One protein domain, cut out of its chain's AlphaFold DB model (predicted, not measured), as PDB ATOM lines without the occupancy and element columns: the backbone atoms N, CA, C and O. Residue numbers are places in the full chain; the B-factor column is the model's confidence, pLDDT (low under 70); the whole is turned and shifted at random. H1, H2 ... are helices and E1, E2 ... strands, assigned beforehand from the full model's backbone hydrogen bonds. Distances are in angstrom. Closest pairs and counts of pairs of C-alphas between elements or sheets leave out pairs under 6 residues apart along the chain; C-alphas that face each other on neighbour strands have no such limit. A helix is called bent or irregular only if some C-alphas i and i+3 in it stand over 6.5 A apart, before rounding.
ATOM      1  N   ARG A  14     -83.959 -25.776  98.246       86.69
ATOM      2  CA  ARG A  14     -82.840 -26.727  98.256       86.69
ATOM      3  C   ARG A  14     -83.260 -28.119  97.770       86.69
ATOM      4  O   ARG A  14     -82.592 -28.686  96.916       86.69
ATOM      5  N   GLU A  15     -84.390 -28.637  98.254       87.12
ATOM      6  CA  GLU A  15     -84.929 -29.950  97.853       87.12
ATOM      7  C   GLU A  15     -85.204 -30.001  96.340       87.12
ATOM      8  O   GLU A  15     -84.794 -30.939  95.658       87.12
ATOM      9  N   ILE A  16     -85.838 -28.962  95.786       85.31
ATOM     10  CA  ILE A  16     -86.134 -28.864  94.348       85.31
ATOM     11  C   ILE A  16     -84.846 -28.726  93.528       85.31
ATOM     12  O   ILE A  16     -84.693 -29.394  92.504       85.31
ATOM     13  N   TYR A  17     -83.913 -27.878  93.967       87.56
ATOM     14  CA  TYR A  17     -82.636 -27.678  93.283       87.56
ATOM     15  C   TYR A  17     -81.837 -28.982  93.172       87.56
ATOM     16  O   TYR A  17     -81.345 -29.308  92.090       87.56
ATOM     17  N   LEU A  18     -81.763 -29.743  94.268       91.12
ATOM     18  CA  LEU A  18     -81.027 -31.006  94.349       91.12
ATOM     19  C   LEU A  18     -81.705 -32.161  93.603       91.12
ATOM     20  O   LEU A  18     -81.008 -33.064  93.150       91.12
ATOM     21  N   SER A  19     -83.035 -32.150  93.479       86.81
ATOM     22  CA  SER A  19     -83.810 -33.236  92.850       86.81
ATOM     23  C   SER A  19     -84.081 -33.044  91.355       86.81
ATOM     24  O   SER A  19     -84.608 -33.949  90.710       86.81
ATOM     25  N   THR A  20     -83.741 -31.886  90.779       85.62
ATOM     26  CA  THR A  20     -84.013 -31.584  89.364       85.62
ATOM     27  C   THR A  20     -82.739 -31.213  88.624       85.62
ATOM     28  O   THR A  20     -82.080 -30.246  88.990       85.62
ATOM     29  N   CYS A  21     -82.400 -31.930  87.554       88.69
ATOM     30  CA  CYS A  21     -81.299 -31.552  86.668       88.69
ATOM     31  C   CYS A  21     -81.792 -30.619  85.564       88.69
ATOM     32  O   CYS A  21     -82.933 -30.724  85.115       88.69
ATOM     33  N   PHE A  22     -80.936 -29.689  85.155       88.88
ATOM     34  CA  PHE A  22     -81.280 -28.634  84.209       88.88
ATOM     35  C   PHE A  22     -80.122 -28.424  83.223       88.88
ATOM     36  O   PHE A  22     -78.975 -28.650  83.627       88.88
ATOM     37  N   PRO A  23     -80.373 -28.034  81.954       91.12
ATOM     38  CA  PRO A  23     -79.306 -27.906  80.961       91.12
ATOM     39  C   PRO A  23     -78.208 -26.929  81.385       91.12
ATOM     40  O   PRO A  23     -77.030 -27.289  81.371       91.12
ATOM     41  N   ILE A  24     -78.602 -25.726  81.817       93.44
ATOM     42  CA  ILE A  24     -77.692 -24.685  82.304       93.44
ATOM     43  C   ILE A  24     -78.211 -24.109  83.620       93.44
ATOM     44  O   ILE A  24     -79.270 -23.480  83.657       93.44
ATOM     45  N   GLU A  25     -77.451 -24.295  84.693       91.75
ATOM     46  CA  GLU A  25     -77.709 -23.673  85.992       91.75
ATOM     47  C   GLU A  25     -76.789 -22.481  86.194       91.75
ATOM     48  O   GLU A  25     -75.584 -22.563  85.961       91.75
ATOM     49  N   MET A  26     -77.343 -21.403  86.726       88.44
ATOM     50  CA  MET A  26     -76.589 -20.247  87.172       88.44
ATOM     51  C   MET A  26     -76.878 -19.984  88.640       88.44
ATOM     52  O   MET A  26     -78.035 -19.890  89.037       88.44
ATOM     53  N   SER A  27     -75.832 -19.809  89.436       81.62
ATOM     54  CA  SER A  27     -75.942 -19.232  90.774       81.62
ATOM     55  C   SER A  27     -75.200 -17.903  90.775       81.62
ATOM     56  O   SER A  27     -74.091 -17.804  90.253       81.62
ATOM     57  N   VAL A  28     -75.832 -16.873  91.329       69.25
ATOM     58  CA  VAL A  28     -75.257 -15.528  91.427       69.25
ATOM     59  C   VAL A  28     -75.085 -15.209  92.901       69.25
ATOM     60  O   VAL A  28     -76.081 -15.223  93.631       69.25
ATOM     61  N   SER A  29     -73.850 -14.922  93.317       66.31
ATOM     62  CA  SER A  29     -73.567 -14.430  94.668       66.31
ATOM     63  C   SER A  29     -74.213 -13.066  94.892       66.31
ATOM     64  O   SER A  29     -74.428 -12.316  93.935       66.31
ATOM     65  N   GLN A  30     -74.501 -12.701  96.142       57.41
ATOM     66  CA  GLN A  30     -75.158 -11.419  96.442       57.41
ATOM     67  C   GLN A  30     -74.413 -10.198  95.858       57.41
ATOM     68  O   GLN A  30     -75.039  -9.272  95.347       57.41
ATOM     69  N   GLY A  31     -73.073 -10.218  95.847       57.59
ATOM     70  CA  GLY A  31     -72.248  -9.157  95.246       57.59
ATOM     71  C   GLY A  31     -72.339  -9.068  93.714       57.59
ATOM     72  O   GLY A  31     -72.083  -8.009  93.141       57.59
ATOM     73  N   GLY A  32     -72.749 -10.151  93.048       57.91
ATOM     74  CA  GLY A  32     -72.961 -10.219  91.602       57.91
ATOM     75  C   GLY A  32     -74.350  -9.766  91.141       57.91
ATOM     76  O   GLY A  32     -74.620  -9.820  89.948       57.91
ATOM     77  N   ARG A  33     -75.244  -9.321  92.034       62.94
ATOM     78  CA  ARG A  33     -76.639  -8.956  91.704       62.94
ATOM     79  C   ARG A  33     -76.858  -7.466  91.444       62.94
ATOM     80  O   ARG A  33     -77.906  -6.935  91.762       62.94
ATOM     81  N   SER A  34     -75.890  -6.772  90.848       69.56
ATOM     82  CA  SER A  34     -76.063  -5.354  90.496       69.56
ATOM     83  C   SER A  34     -76.789  -5.170  89.158       69.56
ATOM     84  O   SER A  34     -76.788  -6.067  88.320       69.56
ATOM     85  N   MET A  35     -77.327  -3.971  88.895       71.06
ATOM     86  CA  MET A  35     -77.949  -3.625  87.601       71.06
ATOM     87  C   MET A  35     -77.093  -4.002  86.385       71.06
ATOM     88  O   MET A  35     -77.635  -4.488  85.399       71.06
ATOM     89  N   GLY A  36     -75.774  -3.792  86.447       70.19
ATOM     90  CA  GLY A  36     -74.868  -4.152  85.351       70.19
ATOM     91  C   GLY A  36     -74.801  -5.664  85.148       70.19
ATOM     92  O   GLY A  36     -75.123  -6.155  84.076       70.19
ATOM     93  N   HIS A  37     -74.485  -6.416  86.200       75.69
ATOM     94  CA  HIS A  37     -74.389  -7.875  86.118       75.69
ATOM     95  C   HIS A  37     -75.731  -8.541  85.780       75.69
ATOM     96  O   HIS A  37     -75.787  -9.438  84.949       75.69
ATOM     97  N   CYS A  38     -76.842  -8.072  86.349       75.62
ATOM     98  CA  CYS A  38     -78.166  -8.573  85.988       75.62
ATOM     99  C   CYS A  38     -78.539  -8.245  84.532       75.62
ATOM    100  O   CYS A  38     -79.234  -9.038  83.898       75.62
ATOM    101  N   SER A  39     -78.052  -7.125  83.982       79.06
ATOM    102  CA  SER A  39     -78.214  -6.803  82.555       79.06
ATOM    103  C   SER A  39     -77.386  -7.715  81.652       79.06
ATOM    104  O   SER A  39     -77.815  -7.985  80.532       79.06
ATOM    105  N   ASP A  40     -76.250  -8.235  82.129       81.88
ATOM    106  CA  ASP A  40     -75.570  -9.340  81.455       81.88
ATOM    107  C   ASP A  40     -76.454 -10.594  81.497       81.88
ATOM    108  O   ASP A  40     -76.816 -11.138  80.457       81.88
ATOM    109  N   PHE A  41     -76.844 -11.042  82.693       84.44
ATOM    110  CA  PHE A  41     -77.451 -12.362  82.895       84.44
ATOM    111  C   PHE A  41     -78.841 -12.519  82.287       84.44
ATOM    112  O   PHE A  41     -79.170 -13.610  81.827       84.44
ATOM    113  N   VAL A  42     -79.646 -11.452  82.240       82.94
ATOM    114  CA  VAL A  42     -81.014 -11.500  81.698       82.94
ATOM    115  C   VAL A  42     -81.050 -12.053  80.270       82.94
ATOM    116  O   VAL A  42     -81.934 -12.847  79.947       82.94
ATOM    117  N   GLN A  43     -80.054 -11.706  79.448       85.38
ATOM    118  CA  GLN A  43     -79.970 -12.161  78.061       85.38
ATOM    119  C   GLN A  43     -79.715 -13.665  77.979       85.38
ATOM    120  O   GLN A  43     -80.381 -14.368  77.224       85.38
ATOM    121  N   TYR A  44     -78.800 -14.183  78.800       88.94
ATOM    122  CA  TYR A  44     -78.469 -15.608  78.812       88.94
ATOM    123  C   TYR A  44     -79.585 -16.446  79.433       88.94
ATOM    124  O   TYR A  44     -79.939 -17.492  78.900       88.94
ATOM    125  N   ILE A  45     -80.205 -15.964  80.511       85.31
ATOM    126  CA  ILE A  45     -81.373 -16.613  81.114       85.31
ATOM    127  C   ILE A  45     -82.468 -16.803  80.060       85.31
ATOM    128  O   ILE A  45     -82.959 -17.913  79.858       85.31
ATOM    129  N   TYR A  46     -82.798 -15.739  79.331       82.44
ATOM    130  CA  TYR A  46     -83.893 -15.767  78.374       82.44
ATOM    131  C   TYR A  46     -83.545 -16.519  77.075       82.44
ATOM    132  O   TYR A  46     -84.286 -17.408  76.642       82.44
ATOM    133  N   HIS A  47     -82.404 -16.203  76.456       86.69
ATOM    134  CA  HIS A  47     -82.048 -16.710  75.128       86.69
ATOM    135  C   HIS A  47     -81.243 -18.010  75.143       86.69
ATOM    136  O   HIS A  47     -81.348 -18.765  74.182       86.69
ATOM    137  N   ALA A  48     -80.494 -18.298  76.213       89.62
ATOM    138  CA  ALA A  48     -79.837 -19.594  76.411       89.62
ATOM    139  C   ALA A  48     -80.633 -20.529  77.347       89.62
ATOM    140  O   ALA A  48     -80.161 -21.607  77.703       89.62
ATOM    141  N   GLY A  49     -81.834 -20.115  77.769       84.94
ATOM    142  CA  GLY A  49     -82.743 -20.951  78.545       84.94
ATOM    143  C   GLY A  49     -82.216 -21.332  79.923       84.94
ATOM    144  O   GLY A  49     -82.525 -22.424  80.385       84.94
ATOM    145  N   MET A  50     -81.393 -20.494  80.558       87.19
ATOM    146  CA  MET A  50     -80.694 -20.847  81.798       87.19
ATOM    147  C   MET A  50     -81.570 -20.683  83.034       87.19
ATOM    148  O   MET A  50     -82.252 -19.675  83.181       87.19
ATOM    149  N   ARG A  51     -81.470 -21.602  83.997       85.81
ATOM    150  CA  ARG A  51     -82.147 -21.470  85.292       85.81
ATOM    151  C   ARG A  51     -81.272 -20.712  86.280       85.81
ATOM    152  O   ARG A  51     -80.164 -21.148  86.588       85.81
ATOM    153  N   ILE A  52     -81.787 -19.613  86.822       81.06
ATOM    154  CA  ILE A  52     -81.180 -18.915  87.951       81.06
ATOM    155  C   ILE A  52     -81.623 -19.568  89.270       81.06
ATOM    156  O   ILE A  52     -82.803 -19.695  89.612       81.06
ATOM    157  N   SER A  53     -80.627 -20.008  90.018       78.56
ATOM    158  CA  SER A  53     -80.742 -20.597  91.343       78.56
ATOM    159  C   SER A  53     -80.265 -19.585  92.393       78.56
ATOM    160  O   SER A  53     -79.458 -18.703  92.080       78.56
ATOM    161  N   PRO A  54     -80.766 -19.665  93.639       76.06
ATOM    162  CA  PRO A  54     -80.223 -18.866  94.733       76.06
ATOM    163  C   PRO A  54     -78.769 -19.267  95.025       76.06
ATOM    164  O   PRO A  54     -78.270 -20.287  94.546       76.06
ATOM    165  N   GLU A  55     -78.131 -18.490  95.890       82.12
ATOM    166  CA  GLU A  55     -76.855 -18.872  96.479       82.12
ATOM    167  C   GLU A  55     -77.086 -19.998  97.501       82.12
ATOM    168  O   GLU A  55     -78.032 -19.948  98.291       82.12
ATOM    169  N   PHE A  56     -76.252 -21.035  97.447       87.38
ATOM    170  CA  PHE A  56     -76.274 -22.160  98.377       87.38
ATOM    171  C   PHE A  56     -74.890 -22.325  99.019       87.38
ATOM    172  O   PHE A  56     -73.944 -21.656  98.627       87.38
ATOM    173  N   ASP A  57     -74.780 -23.197 100.018       91.44
ATOM    174  CA  ASP A  57     -73.483 -23.589 100.578       91.44
ATOM    175  C   ASP A  57     -72.759 -24.617  99.688       91.44
ATOM    176  O   ASP A  57     -73.367 -25.280  98.839       91.44
ATOM    177  N   ASP A  58     -71.452 -24.767  99.918       93.69
ATOM    178  CA  ASP A  58     -70.584 -25.701  99.193       93.69
ATOM    179  C   ASP A  58     -71.096 -27.143  99.234       93.69
ATOM    180  O   ASP A  58     -71.043 -27.839  98.221       93.69
ATOM    181  N   GLU A  59     -71.644 -27.590 100.370       95.25
ATOM    182  CA  GLU A  59     -72.208 -28.937 100.510       95.25
ATOM    183  C   GLU A  59     -73.370 -29.151  99.532       95.25
ATOM    184  O   GLU A  59     -73.409 -30.148  98.806       95.25
ATOM    185  N   THR A  60     -74.276 -28.178  99.439       94.38
ATOM    186  CA  THR A  60     -75.405 -28.213  98.506       94.38
ATOM    187  C   THR A  60     -74.931 -28.217  97.052       94.38
ATOM    188  O   THR A  60     -75.471 -28.959  96.228       94.38
ATOM    189  N   TRP A  61     -73.928 -27.407  96.703       94.00
ATOM    190  CA  TRP A  61     -73.381 -27.374  95.342       94.00
ATOM    191  C   TRP A  61     -72.679 -28.683  94.971       94.00
ATOM    192  O   TRP A  61     -72.900 -29.212  93.880       94.00
ATOM    193  N   ILE A  62     -71.899 -29.256  95.887       95.62
ATOM    194  CA  ILE A  62     -71.260 -30.561  95.696       95.62
ATOM    195  C   ILE A  62     -72.314 -31.650  95.502       95.62
ATOM    196  O   ILE A  62     -72.231 -32.422  94.543       95.62
ATOM    197  N   GLN A  63     -73.347 -31.676  96.343       96.12
ATOM    198  CA  GLN A  63     -74.436 -32.639  96.214       96.12
ATOM    199  C   GLN A  63     -75.201 -32.464  94.896       96.12
ATOM    200  O   GLN A  63     -75.568 -33.446  94.250       96.12
ATOM    201  N   LYS A  64     -75.398 -31.224  94.432       94.56
ATOM    202  CA  LYS A  64     -75.991 -30.960  93.118       94.56
ATOM    203  C   LYS A  64     -75.157 -31.558  91.988       94.56
ATOM    204  O   LYS A  64     -75.726 -32.196  91.105       94.56
ATOM    205  N   MET A  65     -73.842 -31.352  92.001       95.25
ATOM    206  CA  MET A  65     -72.936 -31.896  90.985       95.25
ATOM    207  C   MET A  65     -72.948 -33.430  90.970       95.25
ATOM    208  O   MET A  65     -72.884 -34.034  89.904       95.25
ATOM    209  N   GLN A  66     -73.107 -34.063  92.136       94.94
ATOM    210  CA  GLN A  66     -73.255 -35.517  92.255       94.94
ATOM    211  C   GLN A  66     -74.602 -36.018  91.717       94.94
ATOM    212  O   GLN A  66     -74.645 -37.010  90.993       94.94
ATOM    213  N   ASN A  67     -75.700 -35.329  92.043       94.81
ATOM    214  CA  ASN A  67     -77.044 -35.702  91.593       94.81
ATOM    215  C   ASN A  67     -77.251 -35.440  90.091       94.81
ATOM    216  O   ASN A  67     -78.017 -36.147  89.439       94.81
ATOM    217  N   CYS A  68     -76.585 -34.417  89.549       92.88
ATOM    218  CA  CYS A  68     -76.745 -33.928  88.182       92.88
ATOM    219  C   CYS A  68     -75.387 -33.740  87.476       92.88
ATOM    220  O   CYS A  68     -75.044 -32.614  87.106       92.88
ATOM    221  N   PRO A  69     -74.621 -34.820  87.233       93.00
ATOM    222  CA  PRO A  69     -73.259 -34.734  86.689       93.00
ATOM    223  C   PRO A  69     -73.190 -34.174  85.259       93.00
ATOM    224  O   PRO A  69     -72.134 -33.729  84.820       93.00
ATOM    225  N   HIS A  70     -74.312 -34.163  84.531       93.94
ATOM    226  CA  HIS A  70     -74.405 -33.629  83.165       93.94
ATOM    227  C   HIS A  70     -75.147 -32.292  83.082       93.94
ATOM    228  O   HIS A  70     -75.594 -31.881  82.017       93.94
ATOM    229  N   THR A  71     -75.290 -31.583  84.195       93.94
ATOM    230  CA  THR A  71     -75.683 -30.176  84.153       93.94
ATOM    231  C   THR A  71     -74.480 -29.315  83.763       93.94
ATOM    232  O   THR A  71     -73.351 -29.583  84.176       93.94
ATOM    233  N   THR A  72     -74.716 -28.276  82.962       96.50
ATOM    234  CA  THR A  72     -73.730 -27.215  82.717       96.50
ATOM    235  C   THR A  72     -73.886 -26.133  83.781       96.50
ATOM    236  O   THR A  72     -75.003 -25.675  84.023       96.50
ATOM    237  N   PHE A  73     -72.792 -25.697  84.399       96.06
ATOM    238  CA  PHE A  73     -72.807 -24.621  85.391       96.06
ATOM    239  C   PHE A  73     -72.235 -23.345  84.789       96.06
ATOM    240  O   PHE A  73     -71.125 -23.333  84.260       96.06
ATOM    241  N   PHE A  74     -73.025 -22.279  84.814       95.44
ATOM    242  CA  PHE A  74     -72.671 -20.988  84.250       95.44
ATOM    243  C   PHE A  74     -72.203 -20.028  85.337       95.44
ATOM    244  O   PHE A  74     -72.856 -19.849  86.368       95.44
ATOM    245  N   HIS A  75     -71.111 -19.335  85.041       93.31
ATOM    246  CA  HIS A  75     -70.465 -18.378  85.917       93.31
ATOM    247  C   HIS A  75     -70.305 -17.038  85.203       93.31
ATOM    248  O   HIS A  75     -69.781 -16.982  84.093       93.31
ATOM    249  N   GLY A  76     -70.741 -15.955  85.846       90.69
ATOM    250  CA  GLY A  76     -70.490 -14.594  85.373       90.69
ATOM    251  C   GLY A  76     -69.087 -14.099  85.730       90.69
ATOM    252  O   GLY A  76     -68.143 -14.876  85.868       90.69
ATOM    253  N   ALA A  77     -68.973 -12.792  85.964       85.19
ATOM    254  CA  ALA A  77     -67.718 -12.150  86.351       85.19
ATOM    255  C   ALA A  77     -67.106 -12.690  87.660       85.19
ATOM    256  O   ALA A  77     -65.886 -12.713  87.803       85.19
ATOM    257  N   TYR A  78     -67.946 -13.174  88.579       86.12
ATOM    258  CA  TYR A  78     -67.540 -13.768  89.853       86.12
ATOM    259  C   TYR A  78     -67.836 -15.275  89.848       86.12
ATOM    260  O   TYR A  78     -68.944 -15.682  90.214       86.12
ATOM    261  N   PRO A  79     -66.899 -16.112  89.374       90.00
ATOM    262  CA  PRO A  79     -67.078 -17.556  89.370       90.00
ATOM    263  C   PRO A  79     -67.150 -18.118  90.791       90.00
ATOM    264  O   PRO A  79     -66.482 -17.640  91.703       90.00
ATOM    265  N   ILE A  80     -67.964 -19.159  90.965       91.31
ATOM    266  CA  ILE A  80     -68.102 -19.867  92.239       91.31
ATOM    267  C   ILE A  80     -67.078 -20.999  92.232       91.31
ATOM    268  O   ILE A  80     -67.261 -22.010  91.552       91.31
ATOM    269  N   GLU A  81     -65.987 -20.806  92.966       92.25
ATOM    270  CA  GLU A  81     -64.775 -21.625  92.872       92.25
ATOM    271  C   GLU A  81     -65.003 -23.122  93.146       92.25
ATOM    272  O   GLU A  81     -64.321 -23.954  92.543       92.25
ATOM    273  N   VAL A  82     -65.998 -23.492  93.967       94.31
ATOM    274  CA  VAL A  82     -66.299 -24.905  94.276       94.31
ATOM    275  C   VAL A  82     -66.598 -25.733  93.021       94.31
ATOM    276  O   VAL A  82     -66.158 -26.878  92.921       94.31
ATOM    277  N   PHE A  83     -67.280 -25.153  92.026       95.06
ATOM    278  CA  PHE A  83     -67.628 -25.842  90.778       95.06
ATOM    279  C   PHE A  83     -66.400 -26.132  89.913       95.06
ATOM    280  O   PHE A  83     -66.383 -27.088  89.139       95.06
ATOM    281  N   PHE A  84     -65.349 -25.328  90.068       95.38
ATOM    282  CA  PHE A  84     -64.072 -25.541  89.403       95.38
ATOM    283  C   PHE A  84     -63.178 -26.484  90.207       95.38
ATOM    284  O   PHE A  84     -62.357 -27.171  89.622       95.38
ATOM    285  N   ALA A  85     -63.314 -26.566  91.531       94.88
ATOM    286  CA  ALA A  85     -62.510 -27.482  92.341       94.88
ATOM    287  C   ALA A  85     -62.853 -28.966  92.093       94.88
ATOM    288  O   ALA A  85     -61.990 -29.833  92.256       94.88
ATOM    289  N   VAL A  86     -64.088 -29.263  91.677       93.12
ATOM    290  CA  VAL A  86     -64.558 -30.627  91.399       93.12
ATOM    291  C   VAL A  86     -64.232 -31.033  89.949       93.12
ATOM    292  O   VAL A  86     -64.540 -30.294  89.012       93.12
ATOM    293  N   PRO A  87     -63.604 -32.203  89.715       89.25
ATOM    294  CA  PRO A  87     -63.258 -32.655  88.370       89.25
ATOM    295  C   PRO A  87     -64.492 -33.081  87.561       89.25
ATOM    296  O   PRO A  87     -65.500 -33.505  88.119       89.25
ATOM    297  N   ASN A  88     -64.367 -33.056  86.229       88.75
ATOM    298  CA  ASN A  88     -65.394 -33.493  85.268       88.75
ATOM    299  C   ASN A  88     -66.715 -32.706  85.319       88.75
ATOM    300  O   ASN A  88     -67.741 -33.190  84.844       88.75
ATOM    301  N   ILE A  89     -66.684 -31.485  85.849       94.81
ATOM    302  CA  ILE A  89     -67.818 -30.565  85.832       94.81
ATOM    303  C   ILE A  89     -67.739 -29.680  84.591       94.81
ATOM    304  O   ILE A  89     -66.679 -29.159  84.236       94.81
ATOM    305  N   ARG A  90     -68.872 -29.508  83.906       96.62
ATOM    306  CA  ARG A  90     -68.954 -28.672  82.706       96.62
ATOM    307  C   ARG A  90     -69.237 -27.221  83.096       96.62
ATOM    308  O   ARG A  90     -70.392 -26.823  83.212       96.62
ATOM    309  N   ASN A  91     -68.172 -26.440  83.265       97.31
ATOM    310  CA  ASN A  91     -68.255 -25.022  83.622       97.31
ATOM    311  C   ASN A  91     -68.216 -24.112  82.384       97.31
ATOM    312  O   ASN A  91     -67.315 -24.231  81.549       97.31
ATOM    313  N   ILE A  92     -69.155 -23.174  82.292       97.44
ATOM    314  CA  ILE A  92     -69.123 -22.040  81.363       97.44
ATOM    315  C   ILE A  92     -68.760 -20.779  82.145       97.44
ATOM    316  O   ILE A  92     -69.374 -20.501  83.173       97.44
ATOM    317  N   TRP A  93     -67.808 -19.994  81.645       95.88
ATOM    318  CA  TRP A  93     -67.412 -18.718  82.242       95.88
ATOM    319  C   TRP A  93     -67.645 -17.550  81.278       95.88
ATOM    320  O   TRP A  93     -67.179 -17.578  80.142       95.88
ATOM    321  N   LEU A  94     -68.344 -16.513  81.737       94.81
ATOM    322  CA  LEU A  94     -68.564 -15.242  81.046       94.81
ATOM    323  C   LEU A  94     -67.827 -14.118  81.803       94.81
ATOM    324  O   LEU A  94     -68.437 -13.432  82.632       94.81
ATOM    325  N   PRO A  95     -66.514 -13.939  81.576       92.06
ATOM    326  CA  PRO A  95     -65.734 -12.941  82.291       92.06
ATOM    327  C   PRO A  95     -65.983 -11.513  81.789       92.06
ATOM    328  O   PRO A  95     -66.332 -11.272  80.631       92.06
ATOM    329  N   ASN A  96     -65.689 -10.558  82.667       90.75
ATOM    330  CA  ASN A  96     -65.379  -9.176  82.312       90.75
ATOM    331  C   ASN A  96     -63.866  -9.072  82.070       90.75
ATOM    332  O   ASN A  96     -63.088  -9.513  82.915       90.75
ATOM    333  N   ILE A  97     -63.437  -8.536  80.921       88.69
ATOM    334  CA  ILE A  97     -62.020  -8.550  80.507       88.69
ATOM    335  C   ILE A  97     -61.100  -7.834  81.503       88.69
ATOM    336  O   ILE A  97     -60.009  -8.299  81.825       88.69
ATOM    337  N   GLU A  98     -61.592  -6.727  82.039       89.62
ATOM    338  CA  GLU A  98     -61.025  -5.883  83.079       89.62
ATOM    339  C   GLU A  98     -61.277  -6.439  84.482       89.62
ATOM    340  O   GLU A  98     -61.198  -5.704  85.458       89.62
ATOM    341  N   GLN A  99     -61.627  -7.714  84.631       89.25
ATOM    342  CA  GLN A  99     -61.766  -8.378  85.932       89.25
ATOM    343  C   GLN A  99     -61.098  -9.754  85.958       89.25
ATOM    344  O   GLN A  99     -61.157 -10.432  86.976       89.25
ATOM    345  N   ILE A 100     -60.424 -10.158  84.873       91.81
ATOM    346  CA  ILE A 100     -59.663 -11.408  84.840       91.81
ATOM    347  C   ILE A 100     -58.317 -11.187  85.535       91.81
ATOM    348  O   ILE A 100     -57.398 -10.574  84.980       91.81
ATOM    349  N   GLU A 101     -58.191 -11.689  86.756       93.62
ATOM    350  CA  GLU A 101     -56.998 -11.521  87.586       93.62
ATOM    351  C   GLU A 101     -56.060 -12.733  87.536       93.62
ATOM    352  O   GLU A 101     -56.466 -13.868  87.282       93.62
ATOM    353  N   ARG A 102     -54.769 -12.515  87.809       93.75
ATOM    354  CA  ARG A 102     -53.732 -13.565  87.751       93.75
ATOM    355  C   ARG A 102     -54.023 -14.755  88.655       93.75
ATOM    356  O   ARG A 102     -53.753 -15.899  88.276       93.75
ATOM    357  N   PHE A 103     -54.586 -14.496  89.835       92.88
ATOM    358  CA  PHE A 103     -54.924 -15.549  90.788       92.88
ATOM    359  C   PHE A 103     -56.009 -16.495  90.248       92.88
ATOM    360  O   PHE A 103     -56.083 -17.627  90.701       92.88
ATOM    361  N   GLN A 104     -56.794 -16.077  89.249       93.50
ATOM    362  CA  GLN A 104     -57.850 -16.879  88.622       93.50
ATOM    363  C   GLN A 104     -57.343 -17.771  87.476       93.50
ATOM    364  O   GLN A 104     -58.122 -18.510  86.878       93.50
ATOM    365  N   SER A 105     -56.041 -17.748  87.161       93.25
ATOM    366  CA  SER A 105     -55.436 -18.559  86.085       93.25
ATOM    367  C   SER A 105     -55.776 -20.054  86.165       93.25
ATOM    368  O   SER A 105     -55.936 -20.712  85.138       93.25
ATOM    369  N   TRP A 106     -55.943 -20.594  87.376       93.75
ATOM    370  CA  TRP A 106     -56.275 -22.002  87.607       93.75
ATOM    371  C   TRP A 106     -57.694 -22.398  87.166       93.75
ATOM    372  O   TRP A 106     -57.963 -23.598  87.035       93.75
ATOM    373  N   LEU A 107     -58.585 -21.424  86.940       94.44
ATOM    374  CA  LEU A 107     -59.945 -21.652  86.445       94.44
ATOM    375  C   LEU A 107     -59.948 -22.033  84.964       94.44
ATOM    376  O   LEU A 107     -60.761 -22.858  84.553       94.44
ATOM    377  N   LEU A 108     -59.030 -21.483  84.161       94.56
ATOM    378  CA  LEU A 108     -58.967 -21.719  82.714       94.56
ATOM    379  C   LEU A 108     -58.898 -23.210  82.344       94.56
ATOM    380  O   LEU A 108     -59.769 -23.652  81.596       94.56
ATOM    381  N   PRO A 109     -57.972 -24.028  82.891       93.69
ATOM    382  CA  PRO A 109     -57.923 -25.456  82.570       93.69
ATOM    383  C   PRO A 109     -59.100 -26.271  83.119       93.69
ATOM    384  O   PRO A 109     -59.221 -27.455  82.817       93.69
ATOM    385  N   ARG A 110     -59.958 -25.658  83.939       95.06
ATOM    386  CA  ARG A 110     -61.161 -26.268  84.523       95.06
ATOM    387  C   ARG A 110     -62.457 -25.663  83.975       95.06
ATOM    388  O   ARG A 110     -63.550 -26.000  84.429       95.06
ATOM    389  N   THR A 111     -62.327 -24.772  82.999       96.31
ATOM    390  CA  THR A 111     -63.432 -24.166  82.271       96.31
ATOM    391  C   THR A 111     -63.651 -24.968  80.998       96.31
ATOM    392  O   THR A 111     -62.715 -25.202  80.240       96.31
ATOM    393  N   HIS A 112     -64.888 -25.385  80.736       97.12
ATOM    394  CA  HIS A 112     -65.220 -26.025  79.467       97.12
ATOM    395  C   HIS A 112     -65.300 -24.993  78.337       97.12
ATOM    396  O   HIS A 112     -64.713 -25.183  77.272       97.12
ATOM    397  N   THR A 113     -66.004 -23.884  78.571       97.81
ATOM    398  CA  THR A 113     -66.152 -22.804  77.588       97.81
ATOM    399  C   THR A 113     -66.022 -21.447  78.258       97.81
ATOM    400  O   THR A 113     -66.683 -21.184  79.260       97.81
ATOM    401  N   VAL A 114     -65.205 -20.570  77.680       97.69
ATOM    402  CA  VAL A 114     -65.248 -19.138  77.968       97.69
ATOM    403  C   VAL A 114     -66.098 -18.467  76.896       97.69
ATOM    404  O   VAL A 114     -65.783 -18.546  75.707       97.69
ATOM    405  N   LEU A 115     -67.175 -17.811  77.314       97.56
ATOM    406  CA  LEU A 115     -67.987 -16.982  76.436       97.56
ATOM    407  C   LEU A 115     -67.397 -15.572  76.395       97.56
ATOM    408  O   LEU A 115     -67.211 -14.926  77.424       97.56
ATOM    409  N   CYS A 116     -67.096 -15.088  75.198       96.56
ATOM    410  CA  CYS A 116     -66.546 -13.760  74.977       96.56
ATOM    411  C   CYS A 116     -67.662 -12.827  74.504       96.56
ATOM    412  O   CYS A 116     -68.145 -12.965  73.377       96.56
ATOM    413  N   LYS A 117     -68.035 -11.851  75.341       95.50
ATOM    414  CA  LYS A 117     -69.023 -10.807  74.995       95.50
ATOM    415  C   LYS A 117     -68.586  -9.955  73.799       95.50
ATOM    416  O   LYS A 117     -69.400  -9.445  73.039       95.50
ATOM    417  N   VAL A 118     -67.275  -9.798  73.662       95.31
ATOM    418  CA  VAL A 118     -66.563  -8.919  72.726       95.31
ATOM    419  C   VAL A 118     -65.349  -9.673  72.190       95.31
ATOM    420  O   VAL A 118     -64.842 -10.592  72.846       95.31
ATOM    421  N   ARG A 119     -64.892  -9.333  70.986       95.56
ATOM    422  CA  ARG A 119     -63.864 -10.107  70.274       95.56
ATOM    423  C   ARG A 119     -62.521 -10.041  70.988       95.56
ATOM    424  O   ARG A 119     -61.822 -11.056  71.039       95.56
ATOM    425  N   VAL A 120     -62.190  -8.898  71.592       95.88
ATOM    426  CA  VAL A 120     -60.918  -8.701  72.295       95.88
ATOM    427  C   VAL A 120     -60.711  -9.690  73.446       95.88
ATOM    428  O   VAL A 120     -59.579 -10.110  73.666       95.88
ATOM    429  N   ILE A 121     -61.773 -10.149  74.127       95.19
ATOM    430  CA  ILE A 121     -61.659 -11.161  75.198       95.19
ATOM    431  C   ILE A 121     -61.088 -12.461  74.644       95.19
ATOM    432  O   ILE A 121     -60.095 -12.968  75.162       95.19
ATOM    433  N   CYS A 122     -61.694 -12.981  73.576       96.31
ATOM    434  CA  CYS A 122     -61.255 -14.226  72.955       96.31
ATOM    435  C   CYS A 122     -59.826 -14.082  72.424       96.31
ATOM    436  O   CYS A 122     -58.980 -14.917  72.716       96.31
ATOM    437  N   GLN A 123     -59.522 -12.980  71.736       96.50
ATOM    438  CA  GLN A 123     -58.182 -12.729  71.200       96.50
ATOM    439  C   GLN A 123     -57.109 -12.621  72.294       96.50
ATOM    440  O   GLN A 123     -56.000 -13.128  72.123       96.50
ATOM    441  N   ALA A 124     -57.409 -11.946  73.408       95.75
ATOM    442  CA  ALA A 124     -56.477 -11.783  74.519       95.75
ATOM    443  C   ALA A 124     -56.247 -13.103  75.267       95.75
ATOM    444  O   ALA A 124     -55.104 -13.440  75.578       95.75
ATOM    445  N   LEU A 125     -57.315 -13.869  75.515       95.81
ATOM    446  CA  LEU A 125     -57.222 -15.179  76.157       95.81
ATOM    447  C   LEU A 125     -56.517 -16.207  75.275       95.81
ATOM    448  O   LEU A 125     -55.698 -16.956  75.790       95.81
ATOM    449  N   GLU A 126     -56.766 -16.221  73.968       95.94
ATOM    450  CA  GLU A 126     -56.075 -17.117  73.032       95.94
ATOM    451  C   GLU A 126     -54.558 -16.898  73.084       95.94
ATOM    452  O   GLU A 126     -53.802 -17.830  73.356       95.94
ATOM    453  N   LYS A 127     -54.118 -15.636  72.974       95.88
ATOM    454  CA  LYS A 127     -52.701 -15.263  73.105       95.88
ATOM    455  C   LYS A 127     -52.108 -15.676  74.453       95.88
ATOM    456  O   LYS A 127     -50.972 -16.146  74.496       95.88
ATOM    457  N   TYR A 128     -52.861 -15.501  75.539       95.19
ATOM    458  CA  TYR A 128     -52.441 -15.924  76.874       95.19
ATOM    459  C   TYR A 128     -52.266 -17.453  76.955       95.19
ATOM    460  O   TYR A 128     -51.229 -17.936  77.408       95.19
ATOM    461  N   LEU A 129     -53.249 -18.224  76.479       94.81
ATOM    462  CA  LEU A 129     -53.210 -19.692  76.481       94.81
ATOM    463  C   LEU A 129     -52.042 -20.236  75.641       94.81
ATOM    464  O   LEU A 129     -51.402 -21.212  76.047       94.81
ATOM    465  N   ASP A 130     -51.756 -19.599  74.504       94.50
ATOM    466  CA  ASP A 130     -50.611 -19.902  73.640       94.50
ATOM    467  C   ASP A 130     -49.280 -19.638  74.324       94.50
ATOM    468  O   ASP A 130     -48.447 -20.537  74.413       94.50
ATOM    469  N   HIS A 131     -49.099 -18.439  74.869       94.94
ATOM    470  CA  HIS A 131     -47.858 -18.064  75.538       94.94
ATOM    471  C   HIS A 131     -47.539 -18.987  76.725       94.94
ATOM    472  O   HIS A 131     -46.386 -19.365  76.930       94.94
ATOM    473  N   HIS A 132     -48.552 -19.404  77.488       92.06
ATOM    474  CA  HIS A 132     -48.364 -20.247  78.669       92.06
ATOM    475  C   HIS A 132     -48.390 -21.758  78.392       92.06
ATOM    476  O   HIS A 132     -48.273 -22.536  79.338       92.06
ATOM    477  N   ASN A 133     -48.514 -22.191  77.131       91.06
ATOM    478  CA  ASN A 133     -48.575 -23.609  76.747       91.06
ATOM    479  C   ASN A 133     -49.613 -24.419  77.552       91.06
ATOM    480  O   ASN A 133     -49.384 -25.580  77.897       91.06
ATOM    481  N   ILE A 134     -50.760 -23.814  77.872       87.69
ATOM    482  CA  ILE A 134     -51.828 -24.500  78.609       87.69
ATOM    483  C   ILE A 134     -52.404 -25.580  77.686       87.69
ATOM    484  O   ILE A 134     -52.898 -25.258  76.614       87.69
ATOM    485  N   THR A 135     -52.310 -26.857  78.056       82.50
ATOM    486  CA  THR A 135     -52.734 -27.984  77.199       82.50
ATOM    487  C   THR A 135     -54.214 -28.313  77.352       82.50
ATOM    488  O   THR A 135     -54.905 -28.549  76.363       82.50
ATOM    489  N   THR A 136     -54.731 -28.268  78.579       89.19
ATOM    490  CA  THR A 136     -56.169 -28.353  78.854       89.19
ATOM    491  C   THR A 136     -56.769 -26.963  78.689       89.19
ATOM    492  O   THR A 136     -56.739 -26.165  79.622       89.19
ATOM    493  N   ARG A 137     -57.240 -26.632  77.484       93.25
ATOM    494  CA  ARG A 137     -57.770 -25.298  77.168       93.25
ATOM    495  C   ARG A 137     -59.297 -25.275  77.181       93.25
ATOM    496  O   ARG A 137     -59.908 -26.239  76.714       93.25
ATOM    497  N   PRO A 138     -59.915 -24.173  77.640       96.06
ATOM    498  CA  PRO A 138     -61.329 -23.949  77.398       96.06
ATOM    499  C   PRO A 138     -61.581 -23.703  75.908       96.06
ATOM    500  O   PRO A 138     -60.725 -23.181  75.192       96.06
ATOM    501  N   ILE A 139     -62.796 -23.998  75.459       97.12
ATOM    502  CA  ILE A 139     -63.297 -23.504  74.177       97.12
ATOM    503  C   ILE A 139     -63.546 -22.001  74.327       97.12
ATOM    504  O   ILE A 139     -64.300 -21.588  75.208       97.12
ATOM    505  N   LEU A 140     -62.936 -21.178  73.478       97.56
ATOM    506  CA  LEU A 140     -63.216 -19.744  73.422       97.56
ATOM    507  C   LEU A 140     -64.329 -19.503  72.397       97.56
ATOM    508  O   LEU A 140     -64.155 -19.802  71.216       97.56
ATOM    509  N   LYS A 141     -65.485 -18.994  72.835       97.62
ATOM    510  CA  LYS A 141     -66.650 -18.771  71.967       97.62
ATOM    511  C   LYS A 141     -67.074 -17.310  72.027       97.62
ATOM    512  O   LYS A 141     -67.603 -16.854  73.038       97.62
ATOM    513  N   TYR A 142     -66.863 -16.577  70.937       97.50
ATOM    514  CA  TYR A 142     -67.484 -15.267  70.771       97.50
ATOM    515  C   TYR A 142     -68.993 -15.445  70.650       97.50
ATOM    516  O   TYR A 142     -69.459 -16.224  69.821       97.50
ATOM    517  N   VAL A 143     -69.739 -14.748  71.503       96.31
ATOM    518  CA  VAL A 143     -71.201 -14.855  71.551       96.31
ATOM    519  C   VAL A 143     -71.905 -13.582  71.114       96.31
ATOM    520  O   VAL A 143     -73.128 -13.579  71.073       96.31
ATOM    521  N   SER A 144     -71.175 -12.518  70.753       95.75
ATOM    522  CA  SER A 144     -71.717 -11.153  70.821       95.75
ATOM    523  C   SER A 144     -72.280 -10.880  72.223       95.75
ATOM    524  O   SER A 144     -72.115 -11.681  73.143       95.75
ATOM    525  N   HIS A 145     -72.897  -9.730  72.440       94.44
ATOM    526  CA  HIS A 145     -73.654  -9.468  73.656       94.44
ATOM    527  C   HIS A 145     -74.578  -8.272  73.438       94.44
ATOM    528  O   HIS A 145     -74.422  -7.544  72.456       94.44
ATOM    529  N   SER A 146     -75.540  -8.061  74.334       92.31
ATOM    530  CA  SER A 146     -76.476  -6.942  74.244       92.31
ATOM    531  C   SER A 146     -76.995  -6.497  75.610       92.31
ATOM    532  O   SER A 146     -76.825  -7.161  76.631       92.31
ATOM    533  N   THR A 147     -77.657  -5.344  75.621       88.75
ATOM    534  CA  THR A 147     -78.355  -4.771  76.778       88.75
ATOM    535  C   THR A 147     -79.846  -4.722  76.456       88.75
ATOM    536  O   THR A 147     -80.181  -4.459  75.300       88.75
ATOM    537  N   PRO A 148     -80.750  -4.943  77.430       84.81
ATOM    538  CA  PRO A 148     -82.177  -4.703  77.222       84.81
ATOM    539  C   PRO A 148     -82.455  -3.300  76.671       84.81
ATOM    540  O   PRO A 148     -81.838  -2.328  77.109       84.81
ATOM    541  N   MET A 343     -76.254 -12.267  68.874       96.44
ATOM    542  CA  MET A 343     -76.236 -12.781  70.244       96.44
ATOM    543  C   MET A 343     -77.332 -13.823  70.463       96.44
ATOM    544  O   MET A 343     -77.050 -14.904  70.972       96.44
ATOM    545  N   ILE A 344     -78.570 -13.540  70.061       94.38
ATOM    546  CA  ILE A 344     -79.695 -14.467  70.237       94.38
ATOM    547  C   ILE A 344     -79.416 -15.809  69.552       94.38
ATOM    548  O   ILE A 344     -79.613 -16.860  70.165       94.38
ATOM    549  N   GLU A 345     -78.933 -15.795  68.309       96.12
ATOM    550  CA  GLU A 345     -78.608 -17.026  67.582       96.12
ATOM    551  C   GLU A 345     -77.441 -17.785  68.232       96.12
ATOM    552  O   GLU A 345     -77.518 -19.002  68.420       96.12
ATOM    553  N   ASN A 346     -76.403 -17.078  68.683       96.88
ATOM    554  CA  ASN A 346     -75.286 -17.688  69.404       96.88
ATOM    555  C   ASN A 346     -75.725 -18.326  70.733       96.88
ATOM    556  O   ASN A 346     -75.262 -19.416  71.080       96.88
ATOM    557  N   LEU A 347     -76.635 -17.686  71.470       95.00
ATOM    558  CA  LEU A 347     -77.144 -18.188  72.748       95.00
ATOM    559  C   LEU A 347     -78.064 -19.403  72.584       95.00
ATOM    560  O   LEU A 347     -77.979 -20.328  73.394       95.00
ATOM    561  N   LYS A 348     -78.838 -19.484  71.496       92.69
ATOM    562  CA  LYS A 348     -79.578 -20.709  71.140       92.69
ATOM    563  C   LYS A 348     -78.644 -21.895  70.896       92.69
ATOM    564  O   LYS A 348     -78.982 -23.028  71.240       92.69
ATOM    565  N   LEU A 349     -77.459 -21.663  70.322       94.81
ATOM    566  CA  LEU A 349     -76.453 -22.718  70.155       94.81
ATOM    567  C   LEU A 349     -75.870 -23.163  71.502       94.81
ATOM    568  O   LEU A 349     -75.715 -24.361  71.719       94.81
ATOM    569  N   VAL A 350     -75.590 -22.224  72.414       95.38
ATOM    570  CA  VAL A 350     -75.145 -22.545  73.785       95.38
ATOM    571  C   VAL A 350     -76.189 -23.394  74.515       95.38
ATOM    572  O   VAL A 350     -75.843 -24.403  75.129       95.38
ATOM    573  N   GLU A 351     -77.468 -23.031  74.405       92.62
ATOM    574  CA  GLU A 351     -78.565 -23.820  74.963       92.62
ATOM    575  C   GLU A 351     -78.596 -25.238  74.387       92.62
ATOM    576  O   GLU A 351     -78.627 -26.218  75.135       92.62
ATOM    577  N   LYS A 352     -78.569 -25.353  73.056       91.38
ATOM    578  CA  LYS A 352     -78.617 -26.642  72.363       91.38
ATOM    579  C   LYS A 352     -77.483 -27.563  72.817       91.38
ATOM    580  O   LYS A 352     -77.746 -28.710  73.170       91.38
ATOM    581  N   GLU A 353     -76.253 -27.054  72.865       93.94
ATOM    582  CA  GLU A 353     -75.076 -27.798  73.337       93.94
ATOM    583  C   GLU A 353     -75.248 -28.282  74.788       93.94
ATOM    584  O   GLU A 353     -74.878 -29.409  75.123       93.94
ATOM    585  N   ALA A 354     -75.838 -27.460  75.659       93.88
ATOM    586  CA  ALA A 354     -76.087 -27.825  77.050       93.88
ATOM    587  C   ALA A 354     -77.205 -28.872  77.209       93.88
ATOM    588  O   ALA A 354     -77.098 -29.758  78.059       93.88
ATOM    589  N   ILE A 355     -78.260 -28.807  76.390       90.38
ATOM    590  CA  ILE A 355     -79.321 -29.827  76.357       90.38
ATOM    591  C   ILE A 355     -78.750 -31.163  75.867       90.38
ATOM    592  O   ILE A 355     -79.001 -32.206  76.474       90.38
ATOM    593  N   GLU A 356     -77.959 -31.141  74.794       91.31
ATOM    594  CA  GLU A 356     -77.295 -32.334  74.266       91.31
ATOM    595  C   GLU A 356     -76.355 -32.957  75.305       91.31
ATOM    596  O   GLU A 356     -76.360 -34.177  75.476       91.31
ATOM    597  N   TRP A 357     -75.611 -32.135  76.052       92.94
ATOM    598  CA  TRP A 357     -74.785 -32.595  77.168       92.94
ATOM    599  C   TRP A 357     -75.617 -33.280  78.260       92.94
ATOM    600  O   TRP A 357     -75.310 -34.413  78.633       92.94
ATOM    601  N   LEU A 358     -76.709 -32.648  78.710       90.81
ATOM    602  CA  LEU A 358     -77.576 -33.179  79.768       90.81
ATOM    603  C   LEU A 358     -78.154 -34.560  79.432       90.81
ATOM    604  O   LEU A 358     -78.248 -35.424  80.305       90.81
ATOM    605  N   TYR A 359     -78.536 -34.777  78.172       86.88
ATOM    606  CA  TYR A 359     -79.168 -36.017  77.715       86.88
ATOM    607  C   TYR A 359     -78.209 -36.987  77.007       86.88
ATOM    608  O   TYR A 359     -78.669 -37.953  76.390       86.88
ATOM    609  N   HIS A 360     -76.890 -36.778  77.091       80.25
ATOM    610  CA  HIS A 360     -75.877 -37.605  76.417       80.25
ATOM    611  C   HIS A 360     -76.094 -37.755  74.901       80.25
ATOM    612  O   HIS A 360     -75.948 -38.844  74.344       80.25
ATOM    613  N   GLY A 361     -76.525 -36.690  74.231       60.41
ATOM    614  CA  GLY A 361     -76.825 -36.711  72.799       60.41
ATOM    615  C   GLY A 361     -78.059 -37.538  72.418       60.41
ATOM    616  O   GLY A 361     -78.338 -37.699  71.231       60.41
ATOM    617  N   LYS A 362     -78.835 -38.057  73.385       54.19
ATOM    618  CA  LYS A 362     -80.159 -38.624  73.100       54.19
ATOM    619  C   LYS A 362     -81.119 -37.467  72.858       54.19
ATOM    620  O   LYS A 362     -81.241 -36.582  73.700       54.19
ATOM    621  N   SER A 363     -81.822 -37.489  71.728       50.97
ATOM    622  CA  SER A 363     -82.820 -36.491  71.320       50.97
ATOM    623  C   SER A 363     -84.087 -36.553  72.193       50.97
ATOM    624  O   SER A 363     -85.185 -36.838  71.712       50.97
ATOM    625  N   GLY A 364     -83.944 -36.359  73.503       51.12
ATOM    626  CA  GLY A 364     -85.053 -36.223  74.433       51.12
ATOM    627  C   GLY A 364     -85.801 -34.933  74.126       51.12
ATOM    628  O   GLY A 364     -85.243 -33.859  74.287       51.12
ATOM    629  N   ASN A 365     -87.030 -35.076  73.624       49.25
ATOM    630  CA  ASN A 365     -88.052 -34.060  73.339       49.25
ATOM    631  C   ASN A 365     -87.618 -32.576  73.476       49.25
ATOM    632  O   ASN A 365     -88.135 -31.849  74.325       49.25
ATOM    633  N   LEU A 366     -86.702 -32.123  72.605       50.94
ATOM    634  CA  LEU A 366     -86.243 -30.725  72.517       50.94
ATOM    635  C   LEU A 366     -87.437 -29.759  72.372       50.94
ATOM    636  O   LEU A 366     -87.457 -28.664  72.926       50.94
ATOM    637  N   ASN A 367     -88.474 -30.222  71.667       45.47
ATOM    638  CA  ASN A 367     -89.681 -29.464  71.347       45.47
ATOM    639  C   ASN A 367     -90.549 -29.150  72.578       45.47
ATOM    640  O   ASN A 367     -91.260 -28.151  72.568       45.47
ATOM    641  N   GLY A 368     -90.488 -29.961  73.643       47.53
ATOM    642  CA  GLY A 368     -91.236 -29.708  74.881       47.53
ATOM    643  C   GLY A 368     -90.628 -28.603  75.751       47.53
ATOM    644  O   GLY A 368     -91.363 -27.872  76.405       47.53
ATOM    645  N   TRP A 369     -89.299 -28.457  75.722       49.19
ATOM    646  CA  TRP A 369     -88.554 -27.450  76.489       49.19
ATOM    647  C   TRP A 369     -88.633 -26.043  75.874       49.19
ATOM    648  O   TRP A 369     -88.681 -25.049  76.596       49.19
ATOM    649  N   ILE A 370     -88.674 -25.949  74.542       48.03
ATOM    650  CA  ILE A 370     -88.673 -24.671  73.810       48.03
ATOM    651  C   ILE A 370     -90.075 -24.024  73.777       48.03
ATOM    652  O   ILE A 370     -90.196 -22.800  73.738       48.03
ATOM    653  N   ALA A 371     -91.149 -24.819  73.851       41.22
ATOM    654  CA  ALA A 371     -92.525 -24.376  73.592       41.22
ATOM    655  C   ALA A 371     -93.215 -23.558  74.712       41.22
ATOM    656  O   ALA A 371     -94.388 -23.222  74.563       41.22
ATOM    657  N   GLN A 372     -92.537 -23.226  75.820       44.81
ATOM    658  CA  GLN A 372     -93.150 -22.524  76.969       44.81
ATOM    659  C   GLN A 372     -92.604 -21.111  77.252       44.81
ATOM    660  O   GLN A 372     -92.954 -20.511  78.266       44.81
ATOM    661  N   ARG A 373     -91.800 -20.515  76.363       51.44
ATOM    662  CA  ARG A 373     -91.245 -19.168  76.606       51.44
ATOM    663  C   ARG A 373     -92.238 -18.059  76.247       51.44
ATOM    664  O   ARG A 373     -92.510 -17.826  75.075       51.44
ATOM    665  N   SER A 374     -92.740 -17.336  77.249       44.47
ATOM    666  CA  SER A 374     -93.434 -16.051  77.059       44.47
ATOM    667  C   SER A 374     -92.444 -14.876  77.032       44.47
ATOM    668  O   SER A 374     -91.491 -14.863  77.811       44.47
ATOM    669  N   GLU A 375     -92.686 -13.865  76.196       46.00
ATOM    670  CA  GLU A 375     -91.919 -12.607  76.125       46.00
ATOM    671  C   GLU A 375     -92.098 -11.745  77.388       46.00
ATOM    672  O   GLU A 375     -93.066 -10.997  77.486       46.00
ATOM    673  N   VAL A 376     -91.185 -11.823  78.370       50.72
ATOM    674  CA  VAL A 376     -91.094 -10.815  79.452       50.72
ATOM    675  C   VAL A 376     -89.652 -10.675  79.987       50.72
ATOM    676  O   VAL A 376     -89.321 -11.153  81.073       50.72
ATOM    677  N   THR A 377     -88.775  -9.982  79.258       55.12
ATOM    678  CA  THR A 377     -87.378  -9.704  79.672       55.12
ATOM    679  C   THR A 377     -87.287  -8.864  80.955       55.12
ATOM    680  O   THR A 377     -86.486  -9.167  81.841       55.12
ATOM    681  N   GLN A 378     -88.159  -7.863  81.127       55.31
ATOM    682  CA  GLN A 378     -88.169  -6.998  82.319       55.31
ATOM    683  C   GLN A 378     -88.476  -7.777  83.611       55.31
ATOM    684  O   GLN A 378     -87.847  -7.528  84.633       55.31
ATOM    685  N   SER A 379     -89.364  -8.780  83.567       62.69
ATOM    686  CA  SER A 379     -89.655  -9.619  84.741       62.69
ATOM    687  C   SER A 379     -88.449 -10.450  85.168       62.69
ATOM    688  O   SER A 379     -88.340 -10.769  86.350       62.69
ATOM    689  N   ILE A 380     -87.582 -10.847  84.234       61.59
ATOM    690  CA  ILE A 380     -86.369 -11.617  84.535       61.59
ATOM    691  C   ILE A 380     -85.313 -10.692  85.146       61.59
ATOM    692  O   ILE A 380     -84.678 -11.056  86.136       61.59
ATOM    693  N   LEU A 381     -85.172  -9.476  84.611       63.53
ATOM    694  CA  LEU A 381     -84.295  -8.460  85.188       63.53
ATOM    695  C   LEU A 381     -84.715  -8.129  86.627       63.53
ATOM    696  O   LEU A 381     -83.897  -8.215  87.541       63.53
ATOM    697  N   ASP A 382     -86.003  -7.856  86.848       62.78
ATOM    698  CA  ASP A 382     -86.555  -7.604  88.180       62.78
ATOM    699  C   ASP A 382     -86.349  -8.814  89.093       62.78
ATOM    700  O   ASP A 382     -86.037  -8.665  90.265       62.78
ATOM    701  N   GLN A 383     -86.472 -10.033  88.574       61.75
ATOM    702  CA  GLN A 383     -86.223 -11.252  89.333       61.75
ATOM    703  C   GLN A 383     -84.761 -11.422  89.760       61.75
ATOM    704  O   GLN A 383     -84.542 -11.866  90.886       61.75
ATOM    705  N   CYS A 384     -83.797 -11.063  88.907       63.00
ATOM    706  CA  CYS A 384     -82.373 -11.035  89.252       63.00
ATOM    707  C   CYS A 384     -82.095 -10.007  90.361       63.00
ATOM    708  O   CYS A 384     -81.362 -10.301  91.304       63.00
ATOM    709  N   LEU A 385     -82.758  -8.845  90.291       53.28
ATOM    710  CA  LEU A 385     -82.629  -7.749  91.256       53.28
ATOM    711  C   LEU A 385     -83.401  -7.982  92.566       53.28
ATOM    712  O   LEU A 385     -82.946  -7.577  93.623       53.28
ATOM    713  N   ILE A 386     -84.564  -8.644  92.557       47.94
ATOM    714  CA  ILE A 386     -85.396  -8.876  93.760       47.94
ATOM    715  C   ILE A 386     -84.657  -9.720  94.799       47.94
ATOM    716  O   ILE A 386     -84.912  -9.582  95.995       47.94
ATOM    717  N   VAL A 387     -83.724 -10.568  94.370       45.97
ATOM    718  CA  VAL A 387     -82.883 -11.320  95.303       45.97
ATOM    719  C   VAL A 387     -81.805 -10.439  95.973       45.97
ATOM    720  O   VAL A 387     -81.054 -10.940  96.799       45.97
ATOM    721  N   GLU A 388     -81.743  -9.128  95.687       36.41
ATOM    722  CA  GLU A 388     -81.037  -8.133  96.517       36.41
ATOM    723  C   GLU A 388     -81.748  -7.876  97.868       36.41
ATOM    724  O   GLU A 388     -81.101  -7.419  98.807       36.41
TER     725      GLU A 388
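This is residues 14 to 148 and 343 to 388 of the 390 residues of the protein "Glycos_transf_1 domain-containing protein" of Rhizoclosmatium globosum (UniProt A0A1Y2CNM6). A strongly twisted sheet of six parallel strands makes the core, with H7 along one face, H6 along the opposite face at the E6 edge, and H2 over the E2 end. H1 packs on H3 and H3 on H4, while H9, at the end of a low-confidence tail, packs on H2. The printed part has 181 residues, class mixed, in the order H1 E1 H2 E2 H3 E3 H4 E4 H5 E5 H6 E6 H7 H8 H9. The sheet runs E2 E1 E3 E4 E5 E6. The whole is compact, with a radius of gyration of the C-alphas of 15.8 A, rounded, spanning 45 by 35 by 33 A.

H1, residues 14 to 19, begins at C-alpha 14 (-82.840, -26.727, 98.256). Then come E1, 24 to 27; H2, 35 to 47, 18.5 A; E2, 51 to 53; H3, 58 to 67, 14.1 A; E3, 72 to 75; H4, 81 to 85; E4, 90 to 93; H5, 102 to 110, 15.1 A and irregular, with C-alphas 103 and 106 7.3 A apart; E5, 113 to 116; H6, 119 to 131, 18.6 A; and E6, 139 to 142. After the cut come H7, 343 to 358, 22.6 A; H8, 366 to 370; and H9, 377 to 386, ending at C-alpha 386 (-85.396, -8.876, 93.760).

Across the sheet, pairs within hydrogen-bond range include N 26 and O 51 for E2 and E1, 2.8 A; N 25 and O 72 for E1 and E3, 2.9 A; N 73 and O 90 for E3 and E4, 2.9 A; N 93 and O 113 for E4 and E5, 2.9 A; and N 114 and O 139 for E5 and E6, 2.8 A. There are three layers, helices on both faces: H2 and H7 on one, H6 on the other. Strand-helix-strand units, parallel neighbour strands with a helix between, are E1 H2 E2, E3 H4 E4, E4 H5 E5 and E5 H6 E6; E2 H3 E3 is split, with E1 between its strands; each crossover is right-handed. H7 lies over E3 at a height over the sheet of 7.9 A. H6 lies over E6 and, only just, with 3 C-alphas, over E5, at 10.0 A. H4 and H5 only graze the sheet. H2 touches H9, closest C-alphas Val 42 and Leu 381, 5.7 A, at a steep tilt of 49 degrees, opposite ways. H1 touches H3, C-alphas of Leu 18 and Lys 64 closest, 5.2 A. H8 is not on the sheet. Every O i to N i+4 pair is within hydrogen-bond range in H1, H3, H4, H6, H7, H8 and H9; H2 has 7 of 9, H5 0 of 5 but 4 of 6 O i to N i+3 pairs.

The two C-alphas farthest apart, of His 131 and Ser 374, are 45.6 A apart. Residues 149 to 342 are not printed; C-alphas 148 and 343 are 12.2 A apart. Of the links printed whole, none is long. Mean pLDDT of the printed part is 84.1; residues 28 to 34 and 361 to 388 are under 70.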